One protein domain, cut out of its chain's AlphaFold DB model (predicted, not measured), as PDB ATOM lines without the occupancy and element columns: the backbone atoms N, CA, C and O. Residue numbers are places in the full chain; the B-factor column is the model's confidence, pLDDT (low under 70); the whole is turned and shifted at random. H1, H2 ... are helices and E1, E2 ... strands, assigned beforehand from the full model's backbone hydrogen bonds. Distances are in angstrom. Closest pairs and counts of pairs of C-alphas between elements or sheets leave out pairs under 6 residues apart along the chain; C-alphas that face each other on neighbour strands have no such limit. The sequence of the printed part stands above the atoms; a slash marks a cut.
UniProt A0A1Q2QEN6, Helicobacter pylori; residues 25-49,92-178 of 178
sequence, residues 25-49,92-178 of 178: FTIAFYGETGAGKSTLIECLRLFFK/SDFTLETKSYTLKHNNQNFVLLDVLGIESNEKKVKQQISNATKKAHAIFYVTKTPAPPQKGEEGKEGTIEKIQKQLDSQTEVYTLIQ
ATOM      1  N   PHE A  25      38.346  -2.367 -24.153       85.19
ATOM      2  CA  PHE A  25      39.298  -1.612 -23.347       85.19
ATOM      3  C   PHE A  25      40.242  -0.822 -24.263       85.19
ATOM      4  O   PHE A  25      40.942  -1.392 -25.100       85.19
ATOM      5  N   THR A  26      40.217   0.501 -24.142       86.94
ATOM      6  CA  THR A  26      40.863   1.416 -25.088       86.94
ATOM      7  C   THR A  26      41.783   2.357 -24.337       86.94
ATOM      8  O   THR A  26      41.368   3.032 -23.395       86.94
ATOM      9  N   ILE A  27      43.031   2.415 -24.782       89.50
ATOM     10  CA  ILE A  27      44.085   3.254 -24.234       89.50
ATOM     11  C   ILE A  27      44.444   4.307 -25.281       89.50
ATOM     12  O   ILE A  27      44.816   3.960 -26.401       89.50
ATOM     13  N   ALA A  28      44.387   5.587 -24.928       87.94
ATOM     14  CA  ALA A  28      44.788   6.672 -25.819       87.94
ATOM     15  C   ALA A  28      46.112   7.314 -25.388       87.94
ATOM     16  O   ALA A  28      46.304   7.626 -24.215       87.94
ATOM     17  N   PHE A  29      47.012   7.547 -26.345       87.56
ATOM     18  CA  PHE A  29      48.273   8.252 -26.123       87.56
ATOM     19  C   PHE A  29      48.174   9.688 -26.629       87.56
ATOM     20  O   PHE A  29      47.920   9.928 -27.807       87.56
ATOM     21  N   TYR A  30      48.423  10.639 -25.734       82.44
ATOM     22  CA  TYR A  30      48.429  12.081 -25.969       82.44
ATOM     23  C   TYR A  30      49.797  12.673 -25.672       82.44
ATOM     24  O   TYR A  30      50.649  12.018 -25.088       82.44
ATOM     25  N   GLY A  31      50.030  13.909 -26.106       79.19
ATOM     26  CA  GLY A  31      51.322  14.572 -25.954       79.19
ATOM     27  C   GLY A  31      51.704  15.393 -27.175       79.19
ATOM     28  O   GLY A  31      51.146  15.226 -28.266       79.19
ATOM     29  N   GLU A  32      52.690  16.260 -27.001       78.81
ATOM     30  CA  GLU A  32      53.189  17.142 -28.056       78.81
ATOM     31  C   GLU A  32      53.753  16.356 -29.252       78.81
ATOM     32  O   GLU A  32      54.096  15.165 -29.168       78.81
ATOM     33  N   THR A  33      53.828  17.012 -30.411       77.56
ATOM     34  CA  THR A  33      54.512  16.449 -31.581       77.56
ATOM     35  C   THR A  33      55.955  16.108 -31.219       77.56
ATOM     36  O   THR A  33      56.671  16.887 -30.596       77.56
ATOM     37  N   GLY A  34      56.378  14.895 -31.570       78.75
ATOM     38  CA  GLY A  34      57.714  14.410 -31.249       78.75
ATOM     39  C   GLY A  34      57.915  13.957 -29.801       78.75
ATOM     40  O   GLY A  34      59.028  13.553 -29.491       78.75
ATOM     41  N   ALA A  35      56.893  13.952 -28.933       82.50
ATOM     42  CA  ALA A  35      57.004  13.473 -27.545       82.50
ATOM     43  C   ALA A  35      57.238  11.954 -27.393       82.50
ATOM     44  O   ALA A  35      57.369  11.479 -26.277       82.50
ATOM     45  N   GLY A  36      57.265  11.186 -28.491       86.62
ATOM     46  CA  GLY A  36      57.537   9.742 -28.463       86.62
ATOM     47  C   GLY A  36      56.308   8.835 -28.345       86.62
ATOM     48  O   GLY A  36      56.458   7.633 -28.143       86.62
ATOM     49  N   LYS A  37      55.096   9.375 -28.528       87.75
ATOM     50  CA  LYS A  37      53.828   8.612 -28.527       87.75
ATOM     51  C   LYS A  37      53.855   7.415 -29.479       87.75
ATOM     52  O   LYS A  37      53.714   6.277 -29.042       87.75
ATOM     53  N   SER A  38      54.115   7.664 -30.764       86.81
ATOM     54  CA  SER A  38      54.152   6.618 -31.792       86.81
ATOM     55  C   SER A  38      55.278   5.611 -31.545       86.81
ATOM     56  O   SER A  38      55.123   4.438 -31.864       86.81
ATOM     57  N   THR A  39      56.375   6.029 -30.903       89.88
ATOM     58  CA  THR A  39      57.444   5.121 -30.464       89.88
ATOM     59  C   THR A  39      56.947   4.160 -29.385       89.88
ATOM     60  O   THR A  39      57.137   2.955 -29.516       89.88
ATOM     61  N   LEU A  40      56.269   4.662 -28.344       90.69
ATOM     62  CA  LEU A  40      55.689   3.817 -27.292       90.69
ATOM     63  C   LEU A  40      54.650   2.848 -27.859       90.69
ATOM     64  O   LEU A  40      54.662   1.665 -27.522       90.69
ATOM     65  N   ILE A  41      53.790   3.328 -28.756       91.56
ATOM     66  CA  ILE A  41      52.801   2.486 -29.434       91.56
ATOM     67  C   ILE A  41      53.490   1.400 -30.258       91.56
ATOM     68  O   ILE A  41      53.117   0.236 -30.137       91.56
ATOM     69  N   GLU A  42      54.520   1.726 -31.040       91.81
ATOM     70  CA  GLU A  42      55.272   0.731 -31.813       91.81
ATOM     71  C   GLU A  42      55.922  -0.322 -30.899       91.81
ATOM     72  O   GLU A  42      55.830  -1.520 -31.174       91.81
ATOM     73  N   CYS A  43      56.499   0.093 -29.764       92.19
ATOM     74  CA  CYS A  43      57.028  -0.831 -28.760       92.19
ATOM     75  C   CYS A  43      55.949  -1.779 -28.219       92.19
ATOM     76  O   CYS A  43      56.201  -2.977 -28.107       92.19
ATOM     77  N   LEU A  44      54.745  -1.279 -27.921       93.25
ATOM     78  CA  LEU A  44      53.630  -2.110 -27.455       93.25
ATOM     79  C   LEU A  44      53.138  -3.069 -28.546       93.25
ATOM     80  O   LEU A  44      52.916  -4.248 -28.267       93.25
ATOM     81  N   ARG A  45      53.028  -2.601 -29.796       93.62
ATOM     82  CA  ARG A  45      52.669  -3.436 -30.957       93.62
ATOM     83  C   ARG A  45      53.646  -4.600 -31.133       93.62
ATOM     84  O   ARG A  45      53.216  -5.729 -31.370       93.62
ATOM     85  N   LEU A  46      54.945  -4.344 -30.964       92.31
ATOM     86  CA  LEU A  46      55.994  -5.366 -31.001       92.31
ATOM     87  C   LEU A  46      55.931  -6.306 -29.790       92.31
ATOM     88  O   LEU A  46      55.956  -7.524 -29.961       92.31
ATOM     89  N   PHE A  47      55.814  -5.759 -28.580       93.25
ATOM     90  CA  PHE A  47      55.788  -6.524 -27.331       93.25
ATOM     91  C   PHE A  47      54.630  -7.530 -27.291       93.25
ATOM     92  O   PHE A  47      54.831  -8.704 -26.977       93.25
ATOM     93  N   PHE A  48      53.429  -7.098 -27.685       92.94
ATOM     94  CA  PHE A  48      52.239  -7.950 -27.740       92.94
ATOM     95  C   PHE A  48      52.112  -8.758 -29.035       92.94
ATOM     96  O   PHE A  48      51.143  -9.503 -29.181       92.94
ATOM     97  N   LYS A  49      53.074  -8.647 -29.961       92.44
ATOM     98  CA  LYS A  49      53.060  -9.336 -31.260       92.44
ATOM     99  C   LYS A  49      51.744  -9.116 -32.010       92.44
ATOM    100  O   LYS A  49      51.082 -10.072 -32.415       92.44
ATOM    101  N   SER A  92      54.652  18.450 -37.677       52.38
ATOM    102  CA  SER A  92      53.257  18.557 -37.214       52.38
ATOM    103  C   SER A  92      52.247  17.850 -38.119       52.38
ATOM    104  O   SER A  92      51.237  17.339 -37.642       52.38
ATOM    105  N   ASP A  93      52.544  17.788 -39.416       47.84
ATOM    106  CA  ASP A  93      51.564  17.470 -40.457       47.84
ATOM    107  C   ASP A  93      51.548  15.978 -40.840       47.84
ATOM    108  O   ASP A  93      50.831  15.572 -41.752       47.84
ATOM    109  N   PHE A  94      52.348  15.136 -40.171       47.53
ATOM    110  CA  PHE A  94      52.572  13.747 -40.596       47.53
ATOM    111  C   PHE A  94      51.369  12.820 -40.363       47.53
ATOM    112  O   PHE A  94      51.264  11.749 -40.958       47.53
ATOM    113  N   THR A  95      50.451  13.201 -39.477       49.66
ATOM    114  CA  THR A  95      49.268  12.401 -39.162       49.66
ATOM    115  C   THR A  95      48.066  13.344 -39.193       49.66
ATOM    116  O   THR A  95      48.050  14.346 -38.490       49.66
ATOM    117  N   LEU A  96      47.086  13.082 -40.061       56.00
ATOM    118  CA  LEU A  96      45.862  13.893 -40.172       56.00
ATOM    119  C   LEU A  96      44.673  13.251 -39.439       56.00
ATOM    120  O   LEU A  96      43.674  13.915 -39.183       56.00
ATOM    121  N   GLU A  97      44.806  11.980 -39.045       68.81
ATOM    122  CA  GLU A  97      43.758  11.178 -38.410       68.81
ATOM    123  C   GLU A  97      44.330  10.336 -37.260       68.81
ATOM    124  O   GLU A  97      45.413   9.765 -37.380       68.81
ATOM    125  N   THR A  98      43.598  10.237 -36.147       77.38
ATOM    126  CA  THR A  98      43.933   9.326 -35.040       77.38
ATOM    127  C   THR A  98      44.007   7.892 -35.558       77.38
ATOM    128  O   THR A  98      43.033   7.385 -36.116       77.38
ATOM    129  N   LYS A  99      45.140   7.216 -35.345       84.31
ATOM    130  CA  LYS A  99      45.300   5.807 -35.732       84.31
ATOM    131  C   LYS A  99      44.886   4.893 -34.588       84.31
ATOM    132  O   LYS A  99      45.152   5.197 -33.428       84.31
ATOM    133  N   SER A 100      44.266   3.766 -34.921       87.94
ATOM    134  CA  SER A 100      43.884   2.733 -33.959       87.94
ATOM    135  C   SER A 100      44.612   1.424 -34.250       87.94
ATOM    136  O   SER A 100      44.790   1.040 -35.406       87.94
ATOM    137  N   TYR A 101      45.027   0.735 -33.191       90.25
ATOM    138  CA  TYR A 101      45.686  -0.566 -33.263       90.25
ATOM    139  C   TYR A 101      44.973  -1.515 -32.314       90.25
ATOM    140  O   TYR A 101      44.858  -1.221 -31.127       90.25
ATOM    141  N   THR A 102      44.467  -2.637 -32.826       91.75
ATOM    142  CA  THR A 102      43.802  -3.655 -31.999       91.75
ATOM    143  C   THR A 102      44.800  -4.749 -31.657       91.75
ATOM    144  O   THR A 102      45.344  -5.402 -32.547       91.75
ATOM    145  N   LEU A 103      45.017  -4.974 -30.366       91.62
ATOM    146  CA  LEU A 103      45.920  -5.993 -29.848       91.62
ATOM    147  C   LEU A 103      45.138  -7.013 -29.033       91.62
ATOM    148  O   LEU A 103      44.006  -6.770 -28.615       91.62
ATOM    149  N   LYS A 104      45.770  -8.163 -28.800       89.75
ATOM    150  CA  LYS A 104      45.207  -9.252 -28.011       89.75
ATOM    151  C   LYS A 104      46.202  -9.692 -26.948       89.75
ATOM    152  O   LYS A 104      47.353  -9.987 -27.259       89.75
ATOM    153  N   HIS A 105      45.745  -9.793 -25.707       85.62
ATOM    154  CA  HIS A 105      46.514 -10.350 -24.600       85.62
ATOM    155  C   HIS A 105      45.587 -11.168 -23.697       85.62
ATOM    156  O   HIS A 105      44.477 -10.737 -23.409       85.62
ATOM    157  N   ASN A 106      46.003 -12.371 -23.287       84.06
ATOM    158  CA  ASN A 106      45.208 -13.276 -22.437       84.06
ATOM    159  C   ASN A 106      43.746 -13.454 -22.903       84.06
ATOM    160  O   ASN A 106      42.811 -13.394 -22.112       84.06
ATOM    161  N   ASN A 107      43.548 -13.653 -24.211       82.44
ATOM    162  CA  ASN A 107      42.243 -13.767 -24.876       82.44
ATOM    163  C   ASN A 107      41.341 -12.522 -24.863       82.44
ATOM    164  O   ASN A 107      40.250 -12.584 -25.426       82.44
ATOM    165  N   GLN A 108      41.805 -11.393 -24.338       84.25
ATOM    166  CA  GLN A 108      41.091 -10.121 -24.379       84.25
ATOM    167  C   GLN A 108      41.676  -9.214 -25.456       84.25
ATOM    168  O   GLN A 108      42.895  -9.142 -25.630       84.25
ATOM    169  N   ASN A 109      40.798  -8.531 -26.187       88.56
ATOM    170  CA  ASN A 109      41.200  -7.522 -27.155       88.56
ATOM    171  C   ASN A 109      41.202  -6.149 -26.486       88.56
ATOM    172  O   ASN A 109      40.281  -5.825 -25.737       88.56
ATOM    173  N   PHE A 110      42.195  -5.334 -26.810       90.56
ATOM    174  CA  PHE A 110      42.255  -3.937 -26.401       90.56
ATOM    175  C   PHE A 110      42.769  -3.073 -27.550       90.56
ATOM    176  O   PHE A 110      43.382  -3.573 -28.498       90.56
ATOM    177  N   VAL A 111      42.489  -1.777 -27.483       91.12
ATOM    178  CA  VAL A 111      42.797  -0.823 -28.549       91.12
ATOM    179  C   VAL A 111      43.796   0.210 -28.048       91.12
ATOM    180  O   VAL A 111      43.639   0.745 -26.954       91.12
ATOM    181  N   LEU A 112      44.808   0.512 -28.858       91.25
ATOM    182  CA  LEU A 112      45.678   1.671 -28.667       91.25
ATOM    183  C   LEU A 112      45.307   2.747 -29.679       91.25
ATOM    184  O   LEU A 112      45.239   2.464 -30.877       91.25
ATOM    185  N   LEU A 113      45.104   3.973 -29.207       88.56
ATOM    186  CA  LEU A 113      44.889   5.144 -30.048       88.56
ATOM    187  C   LEU A 113      46.151   6.010 -30.064       88.56
ATOM    188  O   LEU A 113      46.572   6.513 -29.020       88.56
ATOM    189  N   ASP A 114      46.730   6.200 -31.250       86.69
ATOM    190  CA  ASP A 114      47.765   7.209 -31.499       86.69
ATOM    191  C   ASP A 114      47.075   8.521 -31.850       86.69
ATOM    192  O   ASP A 114      46.638   8.731 -32.990       86.69
ATOM    193  N   VAL A 115      46.891   9.369 -30.840       79.94
ATOM    194  CA  VAL A 115      46.281  10.677 -31.041       79.94
ATOM    195  C   VAL A 115      47.341  11.630 -31.567       79.94
ATOM    196  O   VAL A 115      48.490  11.639 -31.122       79.94
ATOM    197  N   LEU A 116      46.926  12.450 -32.527       75.62
ATOM    198  CA  LEU A 116      47.741  13.487 -33.140       75.62
ATOM    199  C   LEU A 116      48.548  14.282 -32.113       75.62
ATOM    200  O   LEU A 116      48.091  14.553 -31.000       75.62
ATOM    201  N   GLY A 117      49.761  14.664 -32.518       67.62
ATOM    202  CA  GLY A 117      50.570  15.600 -31.756       67.62
ATOM    203  C   GLY A 117      49.761  16.846 -31.444       67.62
ATOM    204  O   GLY A 117      49.262  17.518 -32.346       67.62
ATOM    205  N   ILE A 118      49.610  17.123 -30.155       65.31
ATOM    206  CA  ILE A 118      48.931  18.326 -29.718       65.31
ATOM    207  C   ILE A 118      49.885  19.490 -29.995       65.31
ATOM    208  O   ILE A 118      50.931  19.619 -29.361       65.31
ATOM    209  N   GLU A 119      49.532  20.326 -30.967       61.31
ATOM    210  CA  GLU A 119      50.138  21.646 -31.133       61.31
ATOM    211  C   GLU A 119      49.557  22.601 -30.085       61.31
ATOM    212  O   GLU A 119      48.407  22.445 -29.677       61.31
ATOM    213  N   SER A 120      50.290  23.653 -29.714       57.97
ATOM    214  CA  SER A 120      49.892  24.654 -28.700       57.97
ATOM    215  C   SER A 120      48.598  25.451 -29.023       57.97
ATOM    216  O   SER A 120      48.253  26.423 -28.354       57.97
ATOM    217  N   ASN A 121      47.839  25.066 -30.057       63.19
ATOM    218  CA  ASN A 121      46.541  25.643 -30.395       63.19
ATOM    219  C   ASN A 121      45.408  24.996 -29.582       63.19
ATOM    220  O   ASN A 121      44.862  23.954 -29.954       63.19
ATOM    221  N   GLU A 122      44.986  25.684 -28.522       60.81
ATOM    222  CA  GLU A 122      43.979  25.221 -27.558       60.81
ATOM    223  C   GLU A 122      42.665  24.698 -28.160       60.81
ATOM    224  O   GLU A 122      42.070  23.769 -27.611       60.81
ATOM    225  N   LYS A 123      42.178  25.260 -29.276       65.12
ATOM    226  CA  LYS A 123      40.921  24.795 -29.892       65.12
ATOM    227  C   LYS A 123      41.084  23.415 -30.528       65.12
ATOM    228  O   LYS A 123      40.212  22.564 -30.355       65.12
ATOM    229  N   LYS A 124      42.205  23.183 -31.224       65.06
ATOM    230  CA  LYS A 124      42.527  21.872 -31.810       65.06
ATOM    231  C   LYS A 124      42.725  20.825 -30.714       65.06
ATOM    232  O   LYS A 124      42.170  19.736 -30.823       65.06
ATOM    233  N   VAL A 125      43.423  21.204 -29.638       64.94
ATOM    234  CA  VAL A 125      43.660  20.355 -28.462       64.94
ATOM    235  C   VAL A 125      42.335  19.829 -27.905       64.94
ATOM    236  O   VAL A 125      42.141  18.624 -27.796       64.94
ATOM    237  N   LYS A 126      41.375  20.725 -27.633       66.19
ATOM    238  CA  LYS A 126      40.064  20.358 -27.073       66.19
ATOM    239  C   LYS A 126      39.258  19.433 -27.987       66.19
ATOM    240  O   LYS A 126      38.637  18.500 -27.497       66.19
ATOM    241  N   GLN A 127      39.259  19.663 -29.300       68.75
ATOM    242  CA  GLN A 127      38.512  18.801 -30.223       68.75
ATOM    243  C   GLN A 127      39.120  17.393 -30.311       68.75
ATOM    244  O   GLN A 127      38.388  16.404 -30.321       68.75
ATOM    245  N   GLN A 128      40.451  17.298 -30.361       67.69
ATOM    246  CA  GLN A 128      41.164  16.019 -30.417       67.69
ATOM    247  C   GLN A 128      41.026  15.230 -29.117       67.69
ATOM    248  O   GLN A 128      40.817  14.018 -29.158       67.69
ATOM    249  N   ILE A 129      41.090  15.923 -27.975       68.56
ATOM    250  CA  ILE A 129      40.784  15.346 -26.668       68.56
ATOM    251  C   ILE A 129      39.357  14.813 -26.701       68.56
ATOM    252  O   ILE A 129      39.205  13.603 -26.658       68.56
ATOM    253  N   SER A 130      38.348  15.658 -26.928       69.12
ATOM    254  CA  SER A 130      36.936  15.251 -26.906       69.12
ATOM    255  C   SER A 130      36.604  14.046 -27.799       69.12
ATOM    256  O   SER A 130      35.783  13.207 -27.430       69.12
ATOM    257  N   ASN A 131      37.229  13.940 -28.974       67.56
ATOM    258  CA  ASN A 131      36.966  12.838 -29.900       67.56
ATOM    259  C   ASN A 131      37.545  11.500 -29.419       67.56
ATOM    260  O   ASN A 131      36.928  10.461 -29.648       67.56
ATOM    261  N   ALA A 132      38.719  11.515 -28.786       64.56
ATOM    262  CA  ALA A 132      39.386  10.301 -28.320       64.56
ATOM    263  C   ALA A 132      39.049   9.959 -26.855       64.56
ATOM    264  O   ALA A 132      38.984   8.779 -26.521       64.56
ATOM    265  N   THR A 133      38.720  10.944 -26.013       66.31
ATOM    266  CA  THR A 133      38.272  10.736 -24.628       66.31
ATOM    267  C   THR A 133      36.961   9.978 -24.545       66.31
ATOM    268  O   THR A 133      36.843   9.077 -23.727       66.31
ATOM    269  N   LYS A 134      36.017  10.256 -25.452       67.38
ATOM    270  CA  LYS A 134      34.749   9.512 -25.560       67.38
ATOM    271  C   LYS A 134      34.921   8.017 -25.822       67.38
ATOM    272  O   LYS A 134      33.946   7.292 -25.759       67.38
ATOM    273  N   LYS A 135      36.107   7.560 -26.217       70.38
ATOM    274  CA  LYS A 135      36.363   6.148 -26.524       70.38
ATOM    275  C   LYS A 135      37.372   5.520 -25.565       70.38
ATOM    276  O   LYS A 135      37.535   4.307 -25.580       70.38
ATOM    277  N   ALA A 136      38.081   6.323 -24.770       76.69
ATOM    278  CA  ALA A 136      39.229   5.876 -23.994       76.69
ATOM    279  C   ALA A 136      38.856   5.555 -22.542       76.69
ATOM    280  O   ALA A 136      38.291   6.371 -21.818       76.69
ATOM    281  N   HIS A 137      39.275   4.373 -22.104       83.38
ATOM    282  CA  HIS A 137      39.200   3.925 -20.716       83.38
ATOM    283  C   HIS A 137      40.425   4.396 -19.919       83.38
ATOM    284  O   HIS A 137      40.333   4.676 -18.729       83.38
ATOM    285  N   ALA A 138      41.572   4.531 -20.588       84.81
ATOM    286  CA  ALA A 138      42.785   5.087 -20.008       84.81
ATOM    287  C   ALA A 138      43.477   6.038 -20.987       84.81
ATOM    288  O   ALA A 138      43.455   5.838 -22.205       84.81
ATOM    289  N   ILE A 139      44.125   7.062 -20.443       84.38
ATOM    290  CA  ILE A 139      44.865   8.069 -21.196       84.38
ATOM    291  C   ILE A 139      46.295   8.152 -20.684       84.38
ATOM    292  O   ILE A 139      46.516   8.410 -19.507       84.38
ATOM    293  N   PHE A 140      47.266   8.013 -21.585       86.69
ATOM    294  CA  PHE A 140      48.668   8.314 -21.321       86.69
ATOM    295  C   PHE A 140      49.053   9.636 -21.976       86.69
ATOM    296  O   PHE A 140      49.117   9.737 -23.197       86.69
ATOM    297  N   TYR A 141      49.345  10.650 -21.169       83.69
ATOM    298  CA  TYR A 141      49.969  11.883 -21.624       83.69
ATOM    299  C   TYR A 141      51.495  11.729 -21.619       83.69
ATOM    300  O   TYR A 141      52.111  11.577 -20.568       83.69
ATOM    301  N   VAL A 142      52.104  11.766 -22.799       84.81
ATOM    302  CA  VAL A 142      53.537  11.588 -23.039       84.81
ATOM    303  C   VAL A 142      54.196  12.951 -23.229       84.81
ATOM    304  O   VAL A 142      53.763  13.756 -24.056       84.81
ATOM    305  N   THR A 143      55.265  13.212 -22.483       81.00
ATOM    306  CA  THR A 143      56.004  14.480 -22.518       81.00
ATOM    307  C   THR A 143      57.508  14.249 -22.399       81.00
ATOM    308  O   THR A 143      57.945  13.334 -21.710       81.00
ATOM    309  N   LYS A 144      58.301  15.106 -23.055       78.81
ATOM    310  CA  LYS A 144      59.767  15.182 -22.876       78.81
ATOM    311  C   LYS A 144      60.172  16.033 -21.681       78.81
ATOM    312  O   LYS A 144      61.313  16.007 -21.233       78.81
ATOM    313  N   THR A 145      59.256  16.872 -21.215       69.50
ATOM    314  CA  THR A 145      59.535  17.803 -20.133       69.50
ATOM    315  C   THR A 145      59.160  17.121 -18.823       69.50
ATOM    316  O   THR A 145      58.012  16.693 -18.690       69.50
ATOM    317  N   PRO A 146      60.070  17.059 -17.834       57.44
ATOM    318  CA  PRO A 146      59.776  16.502 -16.514       57.44
ATOM    319  C   PRO A 146      58.834  17.393 -15.689       57.44
ATOM    320  O   PRO A 146      58.423  17.025 -14.591       57.44
ATOM    321  N   ALA A 147      58.487  18.575 -16.208       55.09
ATOM    322  CA  ALA A 147      57.463  19.423 -15.635       55.09
ATOM    323  C   ALA A 147      56.086  18.752 -15.807       55.09
ATOM    324  O   ALA A 147      55.754  18.341 -16.924       55.09
ATOM    325  N   PRO A 148      55.259  18.682 -14.743       53.12
ATOM    326  CA  PRO A 148      53.849  18.341 -14.876       53.12
ATOM    327  C   PRO A 148      53.258  19.205 -15.991       53.12
ATOM    328  O   PRO A 148      53.604  20.390 -16.028       53.12
ATOM    329  N   PRO A 149      52.429  18.667 -16.901       55.34
ATOM    330  CA  PRO A 149      51.983  19.399 -18.082       55.34
ATOM    331  C   PRO A 149      51.175  20.596 -17.610       55.34
ATOM    332  O   PRO A 149      50.032  20.428 -17.202       55.34
ATOM    333  N   GLN A 150      51.870  21.737 -17.556       54.69
ATOM    334  CA  GLN A 150      51.584  22.942 -16.782       54.69
ATOM    335  C   GLN A 150      50.376  22.791 -15.859       54.69
ATOM    336  O   GLN A 150      49.286  23.000 -16.349       54.69
ATOM    337  N   LYS A 151      50.510  22.545 -14.545       50.00
ATOM    338  CA  LYS A 151      49.470  23.083 -13.642       50.00
ATOM    339  C   LYS A 151      49.471  24.573 -13.948       50.00
ATOM    340  O   LYS A 151      50.523  25.185 -13.767       50.00
ATOM    341  N   GLY A 152      48.436  25.087 -14.607       48.66
ATOM    342  CA  GLY A 152      48.580  26.378 -15.270       48.66
ATOM    343  C   GLY A 152      48.979  27.481 -14.284       48.66
ATOM    344  O   GLY A 152      48.856  27.327 -13.068       48.66
ATOM    345  N   GLU A 153      49.536  28.574 -14.812       48.78
ATOM    346  CA  GLU A 153      49.828  29.779 -14.020       48.78
ATOM    347  C   GLU A 153      48.598  30.164 -13.180       48.78
ATOM    348  O   GLU A 153      47.481  29.850 -13.586       48.78
ATOM    349  N   GLU A 154      48.761  30.848 -12.040       46.34
ATOM    350  CA  GLU A 154      47.617  31.345 -11.256       46.34
ATOM    351  C   GLU A 154      46.568  32.002 -12.179       46.34
ATOM    352  O   GLU A 154      46.812  33.041 -12.793       46.34
ATOM    353  N   GLY A 155      45.410  31.347 -12.328       54.16
ATOM    354  CA  GLY A 155      44.315  31.790 -13.201       54.16
ATOM    355  C   GLY A 155      44.236  31.168 -14.608       54.16
ATOM    356  O   GLY A 155      43.300  31.493 -15.338       54.16
ATOM    357  N   LYS A 156      45.138  30.261 -15.007       56.19
ATOM    358  CA  LYS A 156      45.060  29.489 -16.263       56.19
ATOM    359  C   LYS A 156      45.008  27.991 -15.983       56.19
ATOM    360  O   LYS A 156      45.701  27.480 -15.118       56.19
ATOM    361  N   GLU A 157      44.202  27.266 -16.749       61.62
ATOM    362  CA  GLU A 157      44.155  25.803 -16.683       61.62
ATOM    363  C   GLU A 157      45.274  25.164 -17.496       61.62
ATOM    364  O   GLU A 157      45.578  25.588 -18.617       61.62
ATOM    365  N   GLY A 158      45.824  24.094 -16.939       67.12
ATOM    366  CA  GLY A 158      46.809  23.251 -17.579       67.12
ATOM    367  C   GLY A 158      46.270  22.267 -18.592       67.12
ATOM    368  O   GLY A 158      45.063  22.064 -18.720       67.12
ATOM    369  N   THR A 159      47.178  21.627 -19.325       68.81
ATOM    370  CA  THR A 159      46.813  20.612 -20.321       68.81
ATOM    371  C   THR A 159      46.174  19.390 -19.659       68.81
ATOM    372  O   THR A 159      45.178  18.889 -20.177       68.81
ATOM    373  N   ILE A 160      46.672  18.946 -18.498       68.81
ATOM    374  CA  ILE A 160      46.074  17.816 -17.766       68.81
ATOM    375  C   ILE A 160      44.695  18.171 -17.222       68.81
ATOM    376  O   ILE A 160      43.758  17.400 -17.411       68.81
ATOM    377  N   GLU A 161      44.533  19.341 -16.608       70.19
ATOM    378  CA  GLU A 161      43.245  19.788 -16.072       70.19
ATOM    379  C   GLU A 161      42.206  19.937 -17.194       70.19
ATOM    380  O   GLU A 161      41.046  19.557 -17.030       70.19
ATOM    381  N   LYS A 162      42.628  20.418 -18.371       71.62
ATOM    382  CA  LYS A 162      41.780  20.487 -19.571       71.62
ATOM    383  C   LYS A 162      41.368  19.103 -20.070       71.62
ATOM    384  O   LYS A 162      40.217  18.946 -20.473       71.62
ATOM    385  N   ILE A 163      42.274  18.121 -20.047       69.12
ATOM    386  CA  ILE A 163      41.962  16.727 -20.395       69.12
ATOM    387  C   ILE A 163      40.948  16.169 -19.395       69.12
ATOM    388  O   ILE A 163      39.885  15.718 -19.804       69.12
ATOM    389  N   GLN A 164      41.222  16.286 -18.095       68.81
ATOM    390  CA  GLN A 164      40.365  15.770 -17.024       68.81
ATOM    391  C   GLN A 164      38.943  16.340 -17.058       68.81
ATOM    392  O   GLN A 164      37.989  15.611 -16.821       68.81
ATOM    393  N   LYS A 165      38.766  17.616 -17.423       70.38
ATOM    394  CA  LYS A 165      37.430  18.220 -17.583       70.38
ATOM    395  C   LYS A 165      36.598  17.646 -18.728       70.38
ATOM    396  O   LYS A 165      35.387  17.848 -18.748       70.38
ATOM    397  N   GLN A 166      37.238  17.024 -19.712       65.44
ATOM    398  CA  GLN A 166      36.583  16.456 -20.893       65.44
ATOM    399  C   GLN A 166      36.447  14.934 -20.817       65.44
ATOM    400  O   GLN A 166      36.040  14.311 -21.800       65.44
ATOM    401  N   LEU A 167      36.823  14.352 -19.678       66.12
ATOM    402  CA  LEU A 167      36.748  12.931 -19.408       66.12
ATOM    403  C   LEU A 167      35.468  12.567 -18.677       66.12
ATOM    404  O   LEU A 167      35.030  13.277 -17.773       66.12
ATOM    405  N   ASP A 168      34.907  11.422 -19.054       61.38
ATOM    406  CA  ASP A 168      33.893  10.770 -18.246       61.38
ATOM    407  C   ASP A 168      34.528  10.241 -16.954       61.38
ATOM    408  O   ASP A 168      35.717   9.923 -16.897       61.38
ATOM    409  N   SER A 169      33.720  10.119 -15.898       57.91
ATOM    410  CA  SER A 169      34.164   9.746 -14.539       57.91
ATOM    411  C   SER A 169      34.919   8.410 -14.412       57.91
ATOM    412  O   SER A 169      35.430   8.107 -13.338       57.91
ATOM    413  N   GLN A 170      34.976   7.610 -15.480       63.56
ATOM    414  CA  GLN A 170      35.606   6.290 -15.517       63.56
ATOM    415  C   GLN A 170      36.969   6.276 -16.226       63.56
ATOM    416  O   GLN A 170      37.615   5.233 -16.250       63.56
ATOM    417  N   THR A 171      37.414   7.394 -16.809       69.31
ATOM    418  CA  THR A 171      38.693   7.439 -17.524       69.31
ATOM    419  C   THR A 171      39.833   7.870 -16.608       69.31
ATOM    420  O   THR A 171      39.797   8.942 -16.002       69.31
ATOM    421  N   GLU A 172      40.896   7.073 -16.567       74.81
ATOM    422  CA  GLU A 172      42.102   7.383 -15.795       74.81
ATOM    423  C   GLU A 172      43.170   8.068 -16.659       74.81
ATOM    424  O   GLU A 172      43.406   7.676 -17.804       74.81
ATOM    425  N   VAL A 173      43.843   9.085 -16.109       73.31
ATOM    426  CA  VAL A 173      44.917   9.831 -16.792       73.31
ATOM    427  C   VAL A 173      46.253   9.565 -16.118       73.31
ATOM    428  O   VAL A 173      46.433   9.836 -14.932       73.31
ATOM    429  N   TYR A 174      47.211   9.114 -16.915       80.38
ATOM    430  CA  TYR A 174      48.578   8.809 -16.532       80.38
ATOM    431  C   TYR A 174      49.543   9.716 -17.292       80.38
ATOM    432  O   TYR A 174      49.361   9.963 -18.482       80.38
ATOM    433  N   THR A 175      50.602  10.180 -16.632       78.94
ATOM    434  CA  THR A 175      51.666  10.961 -17.278       78.94
ATOM    435  C   THR A 175      52.918  10.105 -17.418       78.94
ATOM    436  O   THR A 175      53.412   9.569 -16.427       78.94
ATOM    437  N   LEU A 176      53.442  10.000 -18.639       77.94
ATOM    438  CA  LEU A 176      54.712   9.353 -18.956       77.94
ATOM    439  C   LEU A 176      55.733  10.417 -19.351       77.94
ATOM    440  O   LEU A 176      55.496  11.210 -20.265       77.94
ATOM    441  N   ILE A 177      56.870  10.414 -18.664       74.38
ATOM    442  CA  ILE A 177      58.001  11.297 -18.952       74.38
ATOM    443  C   ILE A 177      59.063  10.453 -19.662       74.38
ATOM    444  O   ILE A 177      59.441   9.401 -19.142       74.38
ATOM    445  N   GLN A 178      59.485  10.897 -20.849       62.56
ATOM    446  CA  GLN A 178      60.556  10.283 -21.645       62.56
ATOM    447  C   GLN A 178      61.887  11.006 -21.474       62.56
ATOM    448  O   GLN A 178      61.870  12.257 -21.445       62.56
TER     449      GLN A 178
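This is residues 25 to 49 and 92 to 178 of the 178 residues of a protein of Helicobacter pylori (UniProt A0A1Q2QEN6). Picture a strongly twisted wall of five strands with helices on both faces: H1 covers one face, while H2 and the short H3 cover the other. The E2 and E3 hairpin reaches to one end of the longest axis, and the long loop of residues 144 to 158 reaches toward the other. The printed part has 112 residues, with three named helices and five named strands in the order E1 H1 E2 E3 H2 E4 H3 E5. The sheet order is E2, E3, E1, E4, E5, mixed, and the class is mixed, helices and strands. The whole is compact, with a radius of gyration of the C-alphas of 13.9 A, yet elongated in outline, spanning 47 by 30 by 26 A.

Find C-alpha 25 at (39.298, -1.612, -23.347); from there strand E1, residues 25 to 31, runs 20.3 A. H1 is residues 37 to 47, 15.3 A long. Beyond the cut come E2, residues 99 to 105, 19.7 A, and E3, residues 108 to 114, 19.9 A. H2, residues 122 to 133, starts at C-alpha 122, (43.979, 25.221, -27.558), and is 15.8 A long. E4 is residues 138 to 143, H3 residues 159 to 164, and E5 residues 172 to 177, ending at C-alpha 177, (58.001, 11.297, -18.952).

Look first at the sheet, where E2 and E5 are the edge strands. The hairpin E2 and E3 is antiparallel, with N 101 and O 112 2.9 A apart. The other neighbours are parallel: see N 27 and O 111, 2.8 A, for E3 and E1; N 30 and O 140, 2.8 A, for E1 and E4; N 141 and O 174, 2.8 A, for E4 and E5. H1 is on the sheet over E1 at a height of 7.8 A, along the strands; the C-alphas of Phe 29 and Lys 37, the closest of E1 and H1, are 6.1 A apart. On the opposite face, H2 lies over E1 at a height of 11.0 A and H3 over E4 at 9.3 A, both along the strands. H2, with residues 126 to 129 alone, only just touches H3, with 3 pairs of C-alphas within 8 A; the closest are those of Ile 129 and Ile 163, 6.5 A. E3, H2, E4 form a split strand-helix-strand unit, two strands running the same way with E1 between them; E4, H3, E5 form an unsplit one, its strands being neighbours. Both crossovers are right-handed. In H1, H2 and H3 every O i to N i+4 pair is within hydrogen-bond range.

The C-alphas farthest apart, those of Asn 107 and Glu 154, are 47.4 A apart. Residues 50 to 91 are not printed, and C-alphas 49 and 92 are 28.5 A apart across this cut. The link from E4 to H3 is long. Mean pLDDT of the printed part is 74.3; 49 residues are under 70, among them 92 to 97, 117 to 134 and 145 to 160.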